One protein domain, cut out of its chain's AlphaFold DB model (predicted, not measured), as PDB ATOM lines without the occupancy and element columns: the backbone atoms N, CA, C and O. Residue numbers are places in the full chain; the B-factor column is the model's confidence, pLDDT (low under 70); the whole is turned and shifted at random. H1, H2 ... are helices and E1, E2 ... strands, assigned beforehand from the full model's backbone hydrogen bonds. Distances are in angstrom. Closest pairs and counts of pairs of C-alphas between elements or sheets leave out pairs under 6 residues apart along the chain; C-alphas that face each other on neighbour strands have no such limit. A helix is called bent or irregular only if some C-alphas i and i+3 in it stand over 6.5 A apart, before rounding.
ATOM      1  N   SER A  58     183.524 126.253 110.106       96.56
ATOM      2  CA  SER A  58     183.929 125.200 111.030       96.56
ATOM      3  C   SER A  58     183.723 125.644 112.468       96.56
ATOM      4  O   SER A  58     184.174 126.718 112.874       96.56
ATOM      5  N   VAL A  59     183.044 124.811 113.251       97.06
ATOM      6  CA  VAL A  59     182.753 125.073 114.660       97.06
ATOM      7  C   VAL A  59     183.388 123.990 115.518       97.06
ATOM      8  O   VAL A  59     183.105 122.799 115.358       97.06
ATOM      9  N   LYS A  60     184.219 124.408 116.475       97.06
ATOM     10  CA  LYS A  60     184.783 123.508 117.482       97.06
ATOM     11  C   LYS A  60     183.752 123.234 118.570       97.06
ATOM     12  O   LYS A  60     183.375 124.147 119.303       97.06
ATOM     13  N   ILE A  61     183.334 121.980 118.718       96.81
ATOM     14  CA  ILE A  61     182.244 121.564 119.606       96.81
ATOM     15  C   ILE A  61     182.755 120.614 120.703       96.81
ATOM     16  O   ILE A  61     183.642 119.776 120.501       96.81
ATOM     17  N   ASP A  62     182.207 120.765 121.907       95.25
ATOM     18  CA  ASP A  62     182.437 119.865 123.033       95.25
ATOM     19  C   ASP A  62     181.860 118.460 122.779       95.25
ATOM     20  O   ASP A  62     180.871 118.273 122.074       95.25
ATOM     21  N   ASN A  63     182.452 117.451 123.409       95.88
ATOM     22  CA  ASN A  63     181.917 116.093 123.383       95.88
ATOM     23  C   ASN A  63     182.032 115.357 124.727       95.88
ATOM     24  O   ASN A  63     181.874 114.131 124.764       95.88
ATOM     25  N   VAL A  64     182.307 116.071 125.833       94.00
ATOM     26  CA  VAL A  64     182.164 115.481 127.181       94.00
ATOM     27  C   VAL A  64     180.717 115.065 127.441       94.00
ATOM     28  O   VAL A  64     179.795 115.622 126.849       94.00
ATOM     29  N   GLY A  65     180.509 114.122 128.366       92.56
ATOM     30  CA  GLY A  65     179.172 113.616 128.697       92.56
ATOM     31  C   GLY A  65     178.170 114.716 129.065       92.56
ATOM     32  O   GLY A  65     177.057 114.711 128.555       92.56
ATOM     33  N   SER A  66     178.583 115.709 129.860       92.38
ATOM     34  CA  SER A  66     177.728 116.831 130.278       92.38
ATOM     35  C   SER A  66     177.433 117.866 129.187       92.38
ATOM     36  O   SER A  66     176.599 118.740 129.394       92.38
ATOM     37  N   ALA A  67     178.113 117.800 128.040       91.06
ATOM     38  CA  ALA A  67     177.886 118.701 126.913       91.06
ATOM     39  C   ALA A  67     176.961 118.103 125.844       91.06
ATOM     40  O   ALA A  67     176.719 118.741 124.821       91.06
ATOM     41  N   ARG A  68     176.483 116.873 126.056       93.88
ATOM     42  CA  ARG A  68     175.560 116.191 125.150       93.88
ATOM     43  C   ARG A  68     174.109 116.444 125.581       93.88
ATOM     44  O   ARG A  68     173.850 116.498 126.783       93.88
ATOM     45  N   PRO A  69     173.162 116.511 124.630       95.56
ATOM     46  CA  PRO A  69     173.363 116.449 123.176       95.56
ATOM     47  C   PRO A  69     173.920 117.758 122.586       95.56
ATOM     48  O   PRO A  69     173.698 118.836 123.130       95.56
ATOM     49  N   GLN A  70     174.625 117.660 121.454       96.31
ATOM     50  CA  GLN A  70     175.064 118.825 120.684       96.31
ATOM     51  C   GLN A  70     173.911 119.443 119.883       96.31
ATOM     52  O   GLN A  70     173.117 118.732 119.266       96.31
ATOM     53  N   THR A  71     173.884 120.772 119.804       96.19
ATOM     54  CA  THR A  71     172.948 121.525 118.960       96.19
ATOM     55  C   THR A  71     173.575 121.787 117.594       96.19
ATOM     56  O   THR A  71     174.745 122.157 117.505       96.19
ATOM     57  N   GLY A  72     172.797 121.604 116.524       95.25
ATOM     58  CA  GLY A  72     173.218 121.917 115.152       95.25
ATOM     59  C   GLY A  72     174.167 120.899 114.510       95.25
ATOM     60  O   GLY A  72     174.529 121.063 113.350       95.25
ATOM     61  N   LEU A  73     174.555 119.828 115.211       96.69
ATOM     62  CA  LEU A  73     175.494 118.829 114.681       96.69
ATOM     63  C   LEU A  73     174.929 118.054 113.477       96.69
ATOM     64  O   LEU A  73     175.667 117.734 112.557       96.69
ATOM     65  N   MET A  74     173.615 117.806 113.453       95.81
ATOM     66  CA  MET A  74     172.946 117.058 112.378       95.81
ATOM     67  C   MET A  74     172.930 117.778 111.023       95.81
ATOM     68  O   MET A  74     172.665 117.141 110.011       95.81
ATOM     69  N   ALA A  75     173.179 119.090 111.001       95.94
ATOM     70  CA  ALA A  75     173.265 119.875 109.771       95.94
ATOM     71  C   ALA A  75     174.698 119.956 109.214       95.94
ATOM     72  O   ALA A  75     174.912 120.612 108.200       95.94
ATOM     73  N   ALA A  76     175.684 119.362 109.894       97.31
ATOM     74  CA  ALA A  76     177.071 119.408 109.455       97.31
ATOM     75  C   ALA A  76     177.279 118.531 108.215       97.31
ATOM     76  O   ALA A  76     176.846 117.381 108.181       97.31
ATOM     77  N   ASP A  77     178.007 119.060 107.237       96.81
ATOM     78  CA  ASP A  77     178.415 118.322 106.042       96.81
ATOM     79  C   ASP A  77     179.503 117.298 106.382       96.81
ATOM     80  O   ASP A  77     179.520 116.187 105.858       96.81
ATOM     81  N   VAL A  78     180.421 117.674 107.279       96.62
ATOM     82  CA  VAL A  78     181.497 116.810 107.777       96.62
ATOM     83  C   VAL A  78     181.638 116.999 109.281       96.62
ATOM     84  O   VAL A  78     181.619 118.123 109.786       96.62
ATOM     85  N   VAL A  79     181.831 115.897 110.003       97.19
ATOM     86  CA  VAL A  79     182.159 115.915 111.430       97.19
ATOM     87  C   VAL A  79     183.466 115.167 111.643       97.19
ATOM     88  O   VAL A  79     183.537 113.953 111.450       97.19
ATOM     89  N   TYR A  80     184.495 115.882 112.088       96.88
ATOM     90  CA  TYR A  80     185.730 115.264 112.559       96.88
ATOM     91  C   TYR A  80     185.616 114.940 114.045       96.88
ATOM     92  O   TYR A  80     185.153 115.767 114.830       96.88
ATOM     93  N   VAL A  81     186.073 113.750 114.435       95.94
ATOM     94  CA  VAL A  81     186.182 113.334 115.837       95.94
ATOM     95  C   VAL A  81     187.655 113.333 116.219       95.94
ATOM     96  O   VAL A  81     188.424 112.494 115.760       95.94
ATOM     97  N   GLU A  82     188.052 114.267 117.074       93.81
ATOM     98  CA  GLU A  82     189.440 114.419 117.500       93.81
ATOM     99  C   GLU A  82     189.612 113.932 118.942       93.81
ATOM    100  O   GLU A  82     188.927 114.436 119.840       93.81
ATOM    101  N   PRO A  83     190.517 112.977 119.212       91.38
ATOM    102  CA  PRO A  83     190.860 112.609 120.578       91.38
ATOM    103  C   PRO A  83     191.565 113.775 121.279       91.38
ATOM    104  O   PRO A  83     192.373 114.490 120.684       91.38
ATOM    105  N   VAL A  84     191.263 113.966 122.560       87.12
ATOM    106  CA  VAL A  84     191.905 114.974 123.409       87.12
ATOM    107  C   VAL A  84     192.338 114.366 124.747       87.12
ATOM    108  O   VAL A  84     192.129 113.177 124.996       87.12
ATOM    109  N   GLU A  85     192.977 115.152 125.619       82.38
ATOM    110  CA  GLU A  85     193.416 114.661 126.931       82.38
ATOM    111  C   GLU A  85     192.224 114.187 127.777       82.38
ATOM    112  O   GLU A  85     191.100 114.679 127.649       82.38
ATOM    113  N   GLY A  86     192.478 113.233 128.676       81.00
ATOM    114  CA  GLY A  86     191.453 112.708 129.580       81.00
ATOM    115  C   GLY A  86     190.498 111.695 128.941       81.00
ATOM    116  O   GLY A  86     189.421 111.468 129.481       81.00
ATOM    117  N   GLY A  87     190.866 111.096 127.801       84.81
ATOM    118  CA  GLY A  87     190.112 109.994 127.189       84.81
ATOM    119  C   GLY A  87     188.773 110.403 126.569       84.81
ATOM    120  O   GLY A  87     187.941 109.549 126.277       84.81
ATOM    121  N   VAL A  88     188.551 111.702 126.366       90.69
ATOM    122  CA  VAL A  88     187.372 112.235 125.675       90.69
ATOM    123  C   VAL A  88     187.755 112.709 124.278       90.69
ATOM    124  O   VAL A  88     188.929 112.915 123.977       90.69
ATOM    125  N   SER A  89     186.763 112.904 123.411       94.38
ATOM    126  CA  SER A  89     186.967 113.549 122.114       94.38
ATOM    127  C   SER A  89     186.411 114.975 122.092       94.38
ATOM    128  O   SER A  89     185.745 115.446 123.025       94.38
ATOM    129  N   ARG A  90     186.729 115.700 121.028       95.38
ATOM    130  CA  ARG A  90     186.083 116.945 120.610       95.38
ATOM    131  C   ARG A  90     185.677 116.803 119.153       95.38
ATOM    132  O   ARG A  90     186.204 115.940 118.455       95.38
ATOM    133  N   LEU A  91     184.724 117.619 118.727       97.25
ATOM    134  CA  LEU A  91     184.223 117.585 117.360       97.25
ATOM    135  C   LEU A  91     184.625 118.863 116.631       97.25
ATOM    136  O   LEU A  91     184.546 119.942 117.218       97.25
ATOM    137  N   ALA A  92     184.995 118.751 115.362       97.25
ATOM    138  CA  ALA A  92     184.997 119.881 114.439       97.25
ATOM    139  C   ALA A  92     183.882 119.643 113.417       97.25
ATOM    140  O   ALA A  92     183.970 118.721 112.602       97.25
ATOM    141  N   ALA A  93     182.808 120.424 113.524       97.56
ATOM    142  CA  ALA A  93     181.665 120.347 112.623       97.56
ATOM    143  C   ALA A  93     181.825 121.378 111.508       97.56
ATOM    144  O   ALA A  93     182.008 122.563 111.787       97.56
ATOM    145  N   VAL A  94     181.767 120.911 110.265       97.06
ATOM    146  CA  VAL A  94     181.964 121.709 109.056       97.06
ATOM    147  C   VAL A  94     180.632 121.881 108.337       97.06
ATOM    148  O   VAL A  94     179.911 120.908 108.127       97.06
ATOM    149  N   TYR A  95     180.328 123.114 107.947       96.00
ATOM    150  CA  TYR A  95     179.082 123.534 107.321       96.00
ATOM    151  C   TYR A  95     179.382 124.361 106.068       96.00
ATOM    152  O   TYR A  95     180.132 125.337 106.119       96.00
ATOM    153  N   GLN A  96     178.779 123.989 104.949       94.19
ATOM    154  CA  GLN A  96     178.848 124.689 103.668       94.19
ATOM    155  C   GLN A  96     177.521 124.563 102.915       94.19
ATOM    156  O   GLN A  96     177.059 125.534 102.321       94.19
ATOM    157  N   SER A  97     176.870 123.397 102.964       93.75
ATOM    158  CA  SER A  97     175.564 123.208 102.336       93.75
ATOM    159  C   SER A  97     174.429 123.834 103.144       93.75
ATOM    160  O   SER A  97     173.541 124.466 102.577       93.75
ATOM    161  N   GLN A  98     174.472 123.705 104.472       92.25
ATOM    162  CA  GLN A  98     173.469 124.253 105.380       92.25
ATOM    163  C   GLN A  98     174.140 124.722 106.669       92.25
ATOM    164  O   GLN A  98     174.905 123.983 107.280       92.25
ATOM    165  N   VAL A  99     173.831 125.941 107.111       92.38
ATOM    166  CA  VAL A  99     174.306 126.475 108.396       92.38
ATOM    167  C   VAL A  99     173.107 126.603 109.339       92.38
ATOM    168  O   VAL A  99     172.193 127.377 109.047       92.38
ATOM    169  N   PRO A 100     173.058 125.857 110.457       93.50
ATOM    170  CA  PRO A 100     171.950 125.948 111.400       93.50
ATOM    171  C   PRO A 100     172.008 127.266 112.196       93.50
ATOM    172  O   PRO A 100     173.083 127.839 112.378       93.50
ATOM    173  N   PRO A 101     170.874 127.735 112.750       90.38
ATOM    174  CA  PRO A 101     170.822 129.001 113.490       90.38
ATOM    175  C   PRO A 101     171.620 128.980 114.805       90.38
ATOM    176  O   PRO A 101     172.028 130.029 115.307       90.38
ATOM    177  N   VAL A 102     171.828 127.790 115.380       92.38
ATOM    178  CA  VAL A 102     172.549 127.590 116.641       92.38
ATOM    179  C   VAL A 102     173.452 126.365 116.527       92.38
ATOM    180  O   VAL A 102     173.000 125.296 116.112       92.38
ATOM    181  N   VAL A 103     174.707 126.512 116.957       95.19
ATOM    182  CA  VAL A 103     175.683 125.416 117.073       95.19
ATOM    183  C   VAL A 103     176.367 125.463 118.436       95.19
ATOM    184  O   VAL A 103     176.728 126.535 118.932       95.19
ATOM    185  N   GLY A 104     176.568 124.295 119.047       94.62
ATOM    186  CA  GLY A 104     177.355 124.169 120.270       94.62
ATOM    187  C   GLY A 104     177.118 122.856 121.027       94.62
ATOM    188  O   GLY A 104     176.409 121.982 120.526       94.62
ATOM    189  N   PRO A 105     177.689 122.713 122.237       95.62
ATOM    190  CA  PRO A 105     178.461 123.728 122.967       95.62
ATOM    191  C   PRO A 105     179.841 124.003 122.353       95.62
ATOM    192  O   PRO A 105     180.607 123.072 122.112       95.62
ATOM    193  N   VAL A 106     180.183 125.270 122.120       95.12
ATOM    194  CA  VAL A 106     181.446 125.665 121.478       95.12
ATOM    195  C   VAL A 106     182.625 125.538 122.445       95.12
ATOM    196  O   VAL A 106     182.512 125.819 123.644       95.12
ATOM    197  N   ARG A 107     183.782 125.107 121.928       94.12
ATOM    198  CA  ARG A 107     184.991 124.837 122.713       94.12
ATOM    199  C   ARG A 107     186.263 125.435 122.153       94.12
ATOM    200  O   ARG A 107     186.303 125.959 121.048       94.12
ATOM    201  N   ARG A 108     187.306 125.372 122.987       93.94
ATOM    202  CA  ARG A 108     188.638 125.865 122.658       93.94
ATOM    203  C   ARG A 108     189.226 125.103 121.477       93.94
ATOM    204  O   ARG A 108     189.203 123.869 121.470       93.94
ATOM    205  N   VAL A 109     189.790 125.857 120.544       94.12
ATOM    206  CA  VAL A 109     190.484 125.347 119.362       94.12
ATOM    207  C   VAL A 109     191.893 124.865 119.713       94.12
ATOM    208  O   VAL A 109     192.524 125.346 120.663       94.12
ATOM    209  N   ARG A 110     192.383 123.888 118.955       93.50
ATOM    210  CA  ARG A 110     193.709 123.274 119.055       93.50
ATOM    211  C   ARG A 110     194.469 123.428 117.745       93.50
ATOM    212  O   ARG A 110     193.930 123.815 116.717       93.50
ATOM    213  N   ARG A 111     195.755 123.079 117.773       93.44
ATOM    214  CA  ARG A 111     196.594 123.046 116.567       93.44
ATOM    215  C   ARG A 111     196.037 122.111 115.485       93.44
ATOM    216  O   ARG A 111     196.112 122.461 114.314       93.44
ATOM    217  N   THR A 112     195.485 120.964 115.876       93.50
ATOM    218  CA  THR A 112     194.905 119.978 114.951       93.50
ATOM    219  C   THR A 112     193.724 120.548 114.172       93.50
ATOM    220  O   THR A 112     193.648 120.340 112.967       93.50
ATOM    221  N   ASP A 113     192.881 121.362 114.812       93.75
ATOM    222  CA  ASP A 113     191.776 122.051 114.140       93.75
ATOM    223  C   ASP A 113     192.279 122.924 112.988       93.75
ATOM    224  O   ASP A 113     191.771 122.848 111.875       93.75
ATOM    225  N   VAL A 114     193.322 123.720 113.232       92.19
ATOM    226  CA  VAL A 114     193.897 124.609 112.213       92.19
ATOM    227  C   VAL A 114     194.469 123.813 111.035       92.19
ATOM    228  O   VAL A 114     194.319 124.214 109.885       92.19
ATOM    229  N   GLN A 115     195.079 122.659 111.310       92.31
ATOM    230  CA  GLN A 115     195.583 121.759 110.269       92.31
ATOM    231  C   GLN A 115     194.447 121.147 109.444       92.31
ATOM    232  O   GLN A 115     194.554 121.093 108.222       92.31
ATOM    233  N   LEU A 116     193.345 120.738 110.080       92.62
ATOM    234  CA  LEU A 116     192.151 120.259 109.375       92.62
ATOM    235  C   LEU A 116     191.546 121.349 108.485       92.62
ATOM    236  O   LEU A 116     191.056 121.058 107.394       92.62
ATOM    237  N   MET A 117     191.594 122.606 108.932       90.75
ATOM    238  CA  MET A 117     191.034 123.741 108.196       90.75
ATOM    239  C   MET A 117     191.782 124.076 106.906       90.75
ATOM    240  O   MET A 117     191.171 124.620 105.985       90.75
ATOM    241  N   ALA A 118     193.051 123.679 106.782       90.12
ATOM    242  CA  ALA A 118     193.820 123.860 105.551       90.12
ATOM    243  C   ALA A 118     193.181 123.156 104.334       90.12
ATOM    244  O   ALA A 118     193.380 123.589 103.201       90.12
ATOM    245  N   ASN A 119     192.353 122.128 104.556       91.12
ATOM    246  CA  ASN A 119     191.639 121.414 103.494       91.12
ATOM    247  C   ASN A 119     190.529 122.248 102.824       91.12
ATOM    248  O   ASN A 119     190.034 121.863 101.767       91.12
ATOM    249  N   PHE A 120     190.122 123.372 103.424       91.88
ATOM    250  CA  PHE A 120     188.961 124.166 102.997       91.88
ATOM    251  C   PHE A 120     189.333 125.562 102.469       91.88
ATOM    252  O   PHE A 120     188.474 126.434 102.326       91.88
ATOM    253  N   GLY A 121     190.616 125.796 102.179       90.56
ATOM    254  CA  GLY A 121     191.115 127.064 101.644       90.56
ATOM    255  C   GLY A 121     191.090 128.192 102.678       90.56
ATOM    256  O   GLY A 121     192.087 128.434 103.350       90.56
ATOM    257  N   ARG A 122     189.964 128.906 102.792       92.75
ATOM    258  CA  ARG A 122     189.791 130.051 103.710       92.75
ATOM    259  C   ARG A 122     188.518 129.918 104.558       92.75
ATOM    260  O   ARG A 122     187.601 130.728 104.401       92.75
ATOM    261  N   PRO A 123     188.419 128.895 105.422       94.50
ATOM    262  CA  PRO A 123     187.213 128.674 106.207       94.50
ATOM    263  C   PRO A 123     187.036 129.741 107.292       94.50
ATOM    264  O   PRO A 123     188.003 130.255 107.860       94.50
ATOM    265  N   ALA A 124     185.784 130.029 107.624       94.81
ATOM    266  CA  ALA A 124     185.410 130.725 108.841       94.81
ATOM    267  C   ALA A 124     185.483 129.744 110.022       94.81
ATOM    268  O   ALA A 124     184.961 128.633 109.943       94.81
ATOM    269  N   LEU A 125     186.134 130.131 111.114       94.75
ATOM    270  CA  LEU A 125     186.423 129.265 112.250       94.75
ATOM    271  C   LEU A 125     185.829 129.846 113.538       94.75
ATOM    272  O   LEU A 125     186.041 131.016 113.856       94.75
ATOM    273  N   VAL A 126     185.095 129.014 114.278       95.88
ATOM    274  CA  VAL A 126     184.409 129.372 115.526       95.88
ATOM    275  C   VAL A 126     184.911 128.510 116.676       95.88
ATOM    276  O   VAL A 126     184.873 127.277 116.620       95.88
ATOM    277  N   PHE A 127     185.316 129.161 117.760       94.94
ATOM    278  CA  PHE A 127     185.770 128.522 118.991       94.94
ATOM    279  C   PHE A 127     185.520 129.402 120.217       94.94
ATOM    280  O   PHE A 127     185.275 130.596 120.129       94.94
ATOM    281  N   SER A 128     185.610 128.814 121.410       92.94
ATOM    282  CA  SER A 128     185.404 129.540 122.676       92.94
ATOM    283  C   SER A 128     186.692 130.157 123.242       92.94
ATOM    284  O   SER A 128     186.698 130.665 124.359       92.94
ATOM    285  N   GLY A 129     187.811 129.990 122.541       92.38
ATOM    286  CA  GLY A 129     189.131 130.509 122.889       92.38
ATOM    287  C   GLY A 129     190.259 129.632 122.342       92.38
ATOM    288  O   GLY A 129     190.024 128.544 121.814       92.38
ATOM    289  N   GLN A 130     191.494 130.078 122.530       93.56
ATOM    290  CA  GLN A 130     192.703 129.446 122.015       93.56
ATOM    291  C   GLN A 130     193.853 129.599 123.015       93.56
ATOM    292  O   GLN A 130     193.862 130.523 123.828       93.56
ATOM    293  N   ALA A 131     194.843 128.706 122.949       93.25
ATOM    294  CA  ALA A 131     196.111 128.938 123.637       93.25
ATOM    295  C   ALA A 131     196.828 130.155 123.010       93.25
ATOM    296  O   ALA A 131     196.766 130.309 121.787       93.25
ATOM    297  N   PRO A 132     197.544 130.998 123.782       92.94
ATOM    298  CA  PRO A 132     198.202 132.196 123.246       92.94
ATOM    299  C   PRO A 132     199.135 131.913 122.061       92.94
ATOM    300  O   PRO A 132     199.117 132.626 121.061       92.94
ATOM    301  N   GLN A 133     199.886 130.812 122.125       91.94
ATOM    302  CA  GLN A 133     200.834 130.396 121.086       91.94
ATOM    303  C   GLN A 133     200.144 129.968 119.782       91.94
ATOM    304  O   GLN A 133     200.793 129.854 118.745       91.94
ATOM    305  N   LEU A 134     198.837 129.696 119.826       93.31
ATOM    306  CA  LEU A 134     198.060 129.268 118.668       93.31
ATOM    307  C   LEU A 134     197.579 130.454 117.822       93.31
ATOM    308  O   LEU A 134     197.203 130.248 116.672       93.31
ATOM    309  N   ARG A 135     197.625 131.687 118.349       91.88
ATOM    310  CA  ARG A 135     197.121 132.868 117.637       91.88
ATOM    311  C   ARG A 135     197.819 133.069 116.294       91.88
ATOM    312  O   ARG A 135     197.150 133.103 115.270       91.88
ATOM    313  N   SER A 136     199.151 133.093 116.296       93.06
ATOM    314  CA  SER A 136     199.932 133.259 115.068       93.06
ATOM    315  C   SER A 136     199.698 132.132 114.066       93.06
ATOM    316  O   SER A 136     199.731 132.374 112.867       93.06
ATOM    317  N   LEU A 137     199.432 130.910 114.540       93.50
ATOM    318  CA  LEU A 137     199.141 129.791 113.647       93.50
ATOM    319  C   LEU A 137     197.785 129.961 112.951       93.50
ATOM    320  O   LEU A 137     197.688 129.688 111.761       93.50
ATOM    321  N   ILE A 138     196.758 130.423 113.671       92.44
ATOM    322  CA  ILE A 138     195.448 130.731 113.076       92.44
ATOM    323  C   ILE A 138     195.610 131.843 112.037       92.44
ATOM    324  O   ILE A 138     195.209 131.651 110.891       92.44
ATOM    325  N   ASP A 139     196.288 132.936 112.398       90.88
ATOM    326  CA  ASP A 139     196.495 134.090 111.511       90.88
ATOM    327  C   ASP A 139     197.261 133.709 110.220       90.88
ATOM    328  O   ASP A 139     197.005 134.269 109.156       90.88
ATOM    329  N   GLN A 140     198.163 132.721 110.285       92.19
ATOM    330  CA  GLN A 140     198.932 132.216 109.135       92.19
ATOM    331  C   GLN A 140     198.210 131.126 108.324       92.19
ATOM    332  O   GLN A 140     198.623 130.830 107.205       92.19
ATOM    333  N   SER A 141     197.152 130.516 108.861       91.56
ATOM    334  CA  SER A 141     196.478 129.368 108.232       91.56
ATOM    335  C   SER A 141     195.524 129.727 107.094       91.56
ATOM    336  O   SER A 141     195.080 128.844 106.368       91.56
ATOM    337  N   GLY A 142     195.158 131.005 106.966       90.31
ATOM    338  CA  GLY A 142     194.100 131.457 106.060       90.31
ATOM    339  C   GLY A 142     192.678 131.283 106.609       90.31
ATOM    340  O   GLY A 142     191.746 131.835 106.018       90.31
ATOM    341  N   ALA A 143     192.505 130.588 107.741       92.88
ATOM    342  CA  ALA A 143     191.237 130.536 108.461       92.88
ATOM    343  C   ALA A 143     190.906 131.899 109.088       92.88
ATOM    344  O   ALA A 143     191.777 132.593 109.616       92.88
ATOM    345  N   VAL A 144     189.631 132.275 109.052       92.88
ATOM    346  CA  VAL A 144     189.136 133.545 109.590       92.88
ATOM    347  C   VAL A 144     188.410 133.277 110.902       92.88
ATOM    348  O   VAL A 144     187.376 132.615 110.908       92.88
ATOM    349  N   ASP A 145     188.926 133.798 112.013       92.25
ATOM    350  CA  ASP A 145     188.244 133.737 113.310       92.25
ATOM    351  C   ASP A 145     186.952 134.576 113.280       92.25
ATOM    352  O   ASP A 145     186.996 135.802 113.157       92.25
ATOM    353  N   VAL A 146     185.802 133.906 113.399       91.44
ATOM    354  CA  VAL A 146     184.462 134.520 113.472       91.44
ATOM    355  C   VAL A 146     183.747 134.165 114.779       91.44
ATOM    356  O   VAL A 146     182.519 134.134 114.856       91.44
ATOM    357  N   SER A 147     184.520 133.895 115.832       85.69
ATOM    358  CA  SER A 147     184.001 133.493 117.145       85.69
ATOM    359  C   SER A 147     183.253 134.616 117.871       85.69
ATOM    360  O   SER A 147     182.468 134.352 118.786       85.69
ATOM    361  N   ALA A 148     183.463 135.873 117.468       71.81
ATOM    362  CA  ALA A 148     182.638 136.985 117.921       71.81
ATOM    363  C   ALA A 148     181.170 136.758 117.498       71.81
ATOM    364  O   ALA A 148     180.932 136.263 116.394       71.81
ATOM    365  N   PRO A 149     180.176 137.122 118.330       57.72
ATOM    366  CA  PRO A 149     178.773 136.968 117.963       57.72
ATOM    367  C   PRO A 149     178.498 137.636 116.601       57.72
ATOM    368  O   PRO A 149     178.850 138.809 116.429       57.72
ATOM    369  N   PRO A 150     177.889 136.925 115.635       53.72
ATOM    370  CA  PRO A 150     177.483 137.503 114.361       53.72
ATOM    371  C   PRO A 150     176.635 138.761 114.574       53.72
ATOM    372  O   PRO A 150     175.711 138.769 115.384       53.72
ATOM    373  N   ARG A 151     176.895 139.825 113.805       46.09
ATOM    374  CA  ARG A 151     176.081 141.059 113.847       46.09
ATOM    375  C   ARG A 151     174.653 140.857 113.310       46.09
ATOM    376  O   ARG A 151     173.800 141.709 113.533       46.09
ATOM    377  N   HIS A 152     174.388 139.727 112.647       47.59
ATOM    378  CA  HIS A 152     173.099 139.378 112.053       47.59
ATOM    379  C   HIS A 152     172.735 137.908 112.354       47.59
ATOM    380  O   HIS A 152     173.124 137.001 111.629       47.59
ATOM    381  N   GLY A 153     171.994 137.673 113.443       49.03
ATOM    382  CA  GLY A 153     171.073 136.531 113.589       49.03
ATOM    383  C   GLY A 153     171.610 135.135 113.954       49.03
ATOM    384  O   GLY A 153     170.787 134.254 114.176       49.03
ATOM    385  N   GLY A 154     172.923 134.905 114.058       55.47
ATOM    386  CA  GLY A 154     173.491 133.617 114.502       55.47
ATOM    387  C   GLY A 154     174.019 133.658 115.940       55.47
ATOM    388  O   GLY A 154     174.537 134.687 116.369       55.47
ATOM    389  N   CYS A 155     173.924 132.548 116.682       60.31
ATOM    390  CA  CYS A 155     174.424 132.448 118.060       60.31
ATOM    391  C   CYS A 155     175.297 131.201 118.271       60.31
ATOM    392  O   CYS A 155     174.891 130.078 117.976       60.31
ATOM    393  N   TRP A 156     176.469 131.398 118.880       67.06
ATOM    394  CA  TRP A 156     177.350 130.328 119.351       67.06
ATOM    395  C   TRP A 156     177.100 130.083 120.841       67.06
ATOM    396  O   TRP A 156     177.299 130.981 121.663       67.06
ATOM    397  N   ALA A 157     176.653 128.885 121.220       59.66
ATOM    398  CA  ALA A 157     176.395 128.573 122.626       59.66
ATOM    399  C   ALA A 157     177.701 128.161 123.330       59.66
ATOM    400  O   ALA A 157     178.264 127.110 123.028       59.66
ATOM    401  N   GLY A 158     178.197 128.980 124.261       55.28
ATOM    402  CA  GLY A 158     179.356 128.660 125.103       55.28
ATOM    403  C   GLY A 158     178.957 128.126 126.483       55.28
ATOM    404  O   GLY A 158     177.927 128.514 127.025       55.28
ATOM    405  N   ASN A 159     179.803 127.282 127.081       42.00
ATOM    406  CA  ASN A 159     179.702 126.890 128.493       42.00
ATOM    407  C   ASN A 159     180.630 127.779 129.347       42.00
ATOM    408  O   ASN A 159     181.795 127.426 129.540       42.00
TER     409      ASN A 159
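What this domain is: This is residues 58 to 159 of the 163 residues of the protein "DUF3048 domain-containing protein" of Pseudonocardiaceae bacterium (UniProt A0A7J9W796). A strongly twisted sheet of four strands, E2, E3, E1 and E5, has H1 over one face, while the small sheet of E4 and E6 lies partly face to face with its other side as a loose sandwich. H2 lies side by side with H1, away from the sheet. The printed part has 102 residues, with the named elements in the order E1, E2, E3, E4, H1, E5, H2, E6; the larger sheet, E2, E3, E1, E5, is mixed, and E4 and E6 are parallel. The class is mixed, helices and strands, with under half of the residues in named elements. The whole is compact, with a radius of gyration of the C-alphas of 12.7 A and spans of 36 by 33 by 22 A.

Where its parts are: In the larger sheet, E3 is residues 89 to 95, 19.5 A long, E2 residues 78 to 83, 16.4 A, E1 residues 58 to 62, 13.2 A, and E5 residues 124 to 126, 6.9 A. E1 begins at C-alpha 58, (183.929, 125.200, 111.030). H1 is residues 111 to 120, 15.6 A, and begins at C-alpha 111, (196.594, 123.046, 116.567). H2 is residues 132 to 140, 14.1 A, and is only just irregular: C-alphas 133 and 136 are 6.7 A apart. E4 is residues 102 to 106, 10.3 A, and E6 residues 155 to 158, 9.4 A, ending at C-alpha 158, (179.356, 128.660, 125.103).

How they stand to each other: E2 and E3 form an antiparallel hairpin, with N 82 and O 90 at 2.8 A. E3 and E1 are antiparallel, with N 61 and O 91 at 2.8 A. E1 and E5 are parallel, with N 58 and O 124 at 2.8 A. H1 is on this sheet, two layers with the helix on one face, at a height of 8.8 A over the sheet; it is over E3 and E1, along the strands at 23 degrees to E3 on the local plane. H2 is not on the sheet but touches H1 at a shallow tilt of 14 degrees, the same way; their closest C-alphas, of Val 114 and Ile 138, are 6.4 A apart. Of the O i to N i+4 pairs, 4 of 6 in H1 and 3 of 5 in H2 are within hydrogen-bond range. The two sheets form a sandwich, two sheets face to face, with best planes 33 degrees apart; the closest C-alphas of E1 and E4, of Ile 61 and Val 106, are 4.6 A apart. E4 and E6 are parallel, with N 106 and O 157 at 2.8 A.

The domain as a whole: The C-alphas farthest apart, of Gly 87 and His 152, are 37.2 A apart. The printed part has no cut. The links E1 to E2 and H2 to E6 are long. Mean pLDDT of the printed part is 89.0, and residues 149 to 159 are under 70.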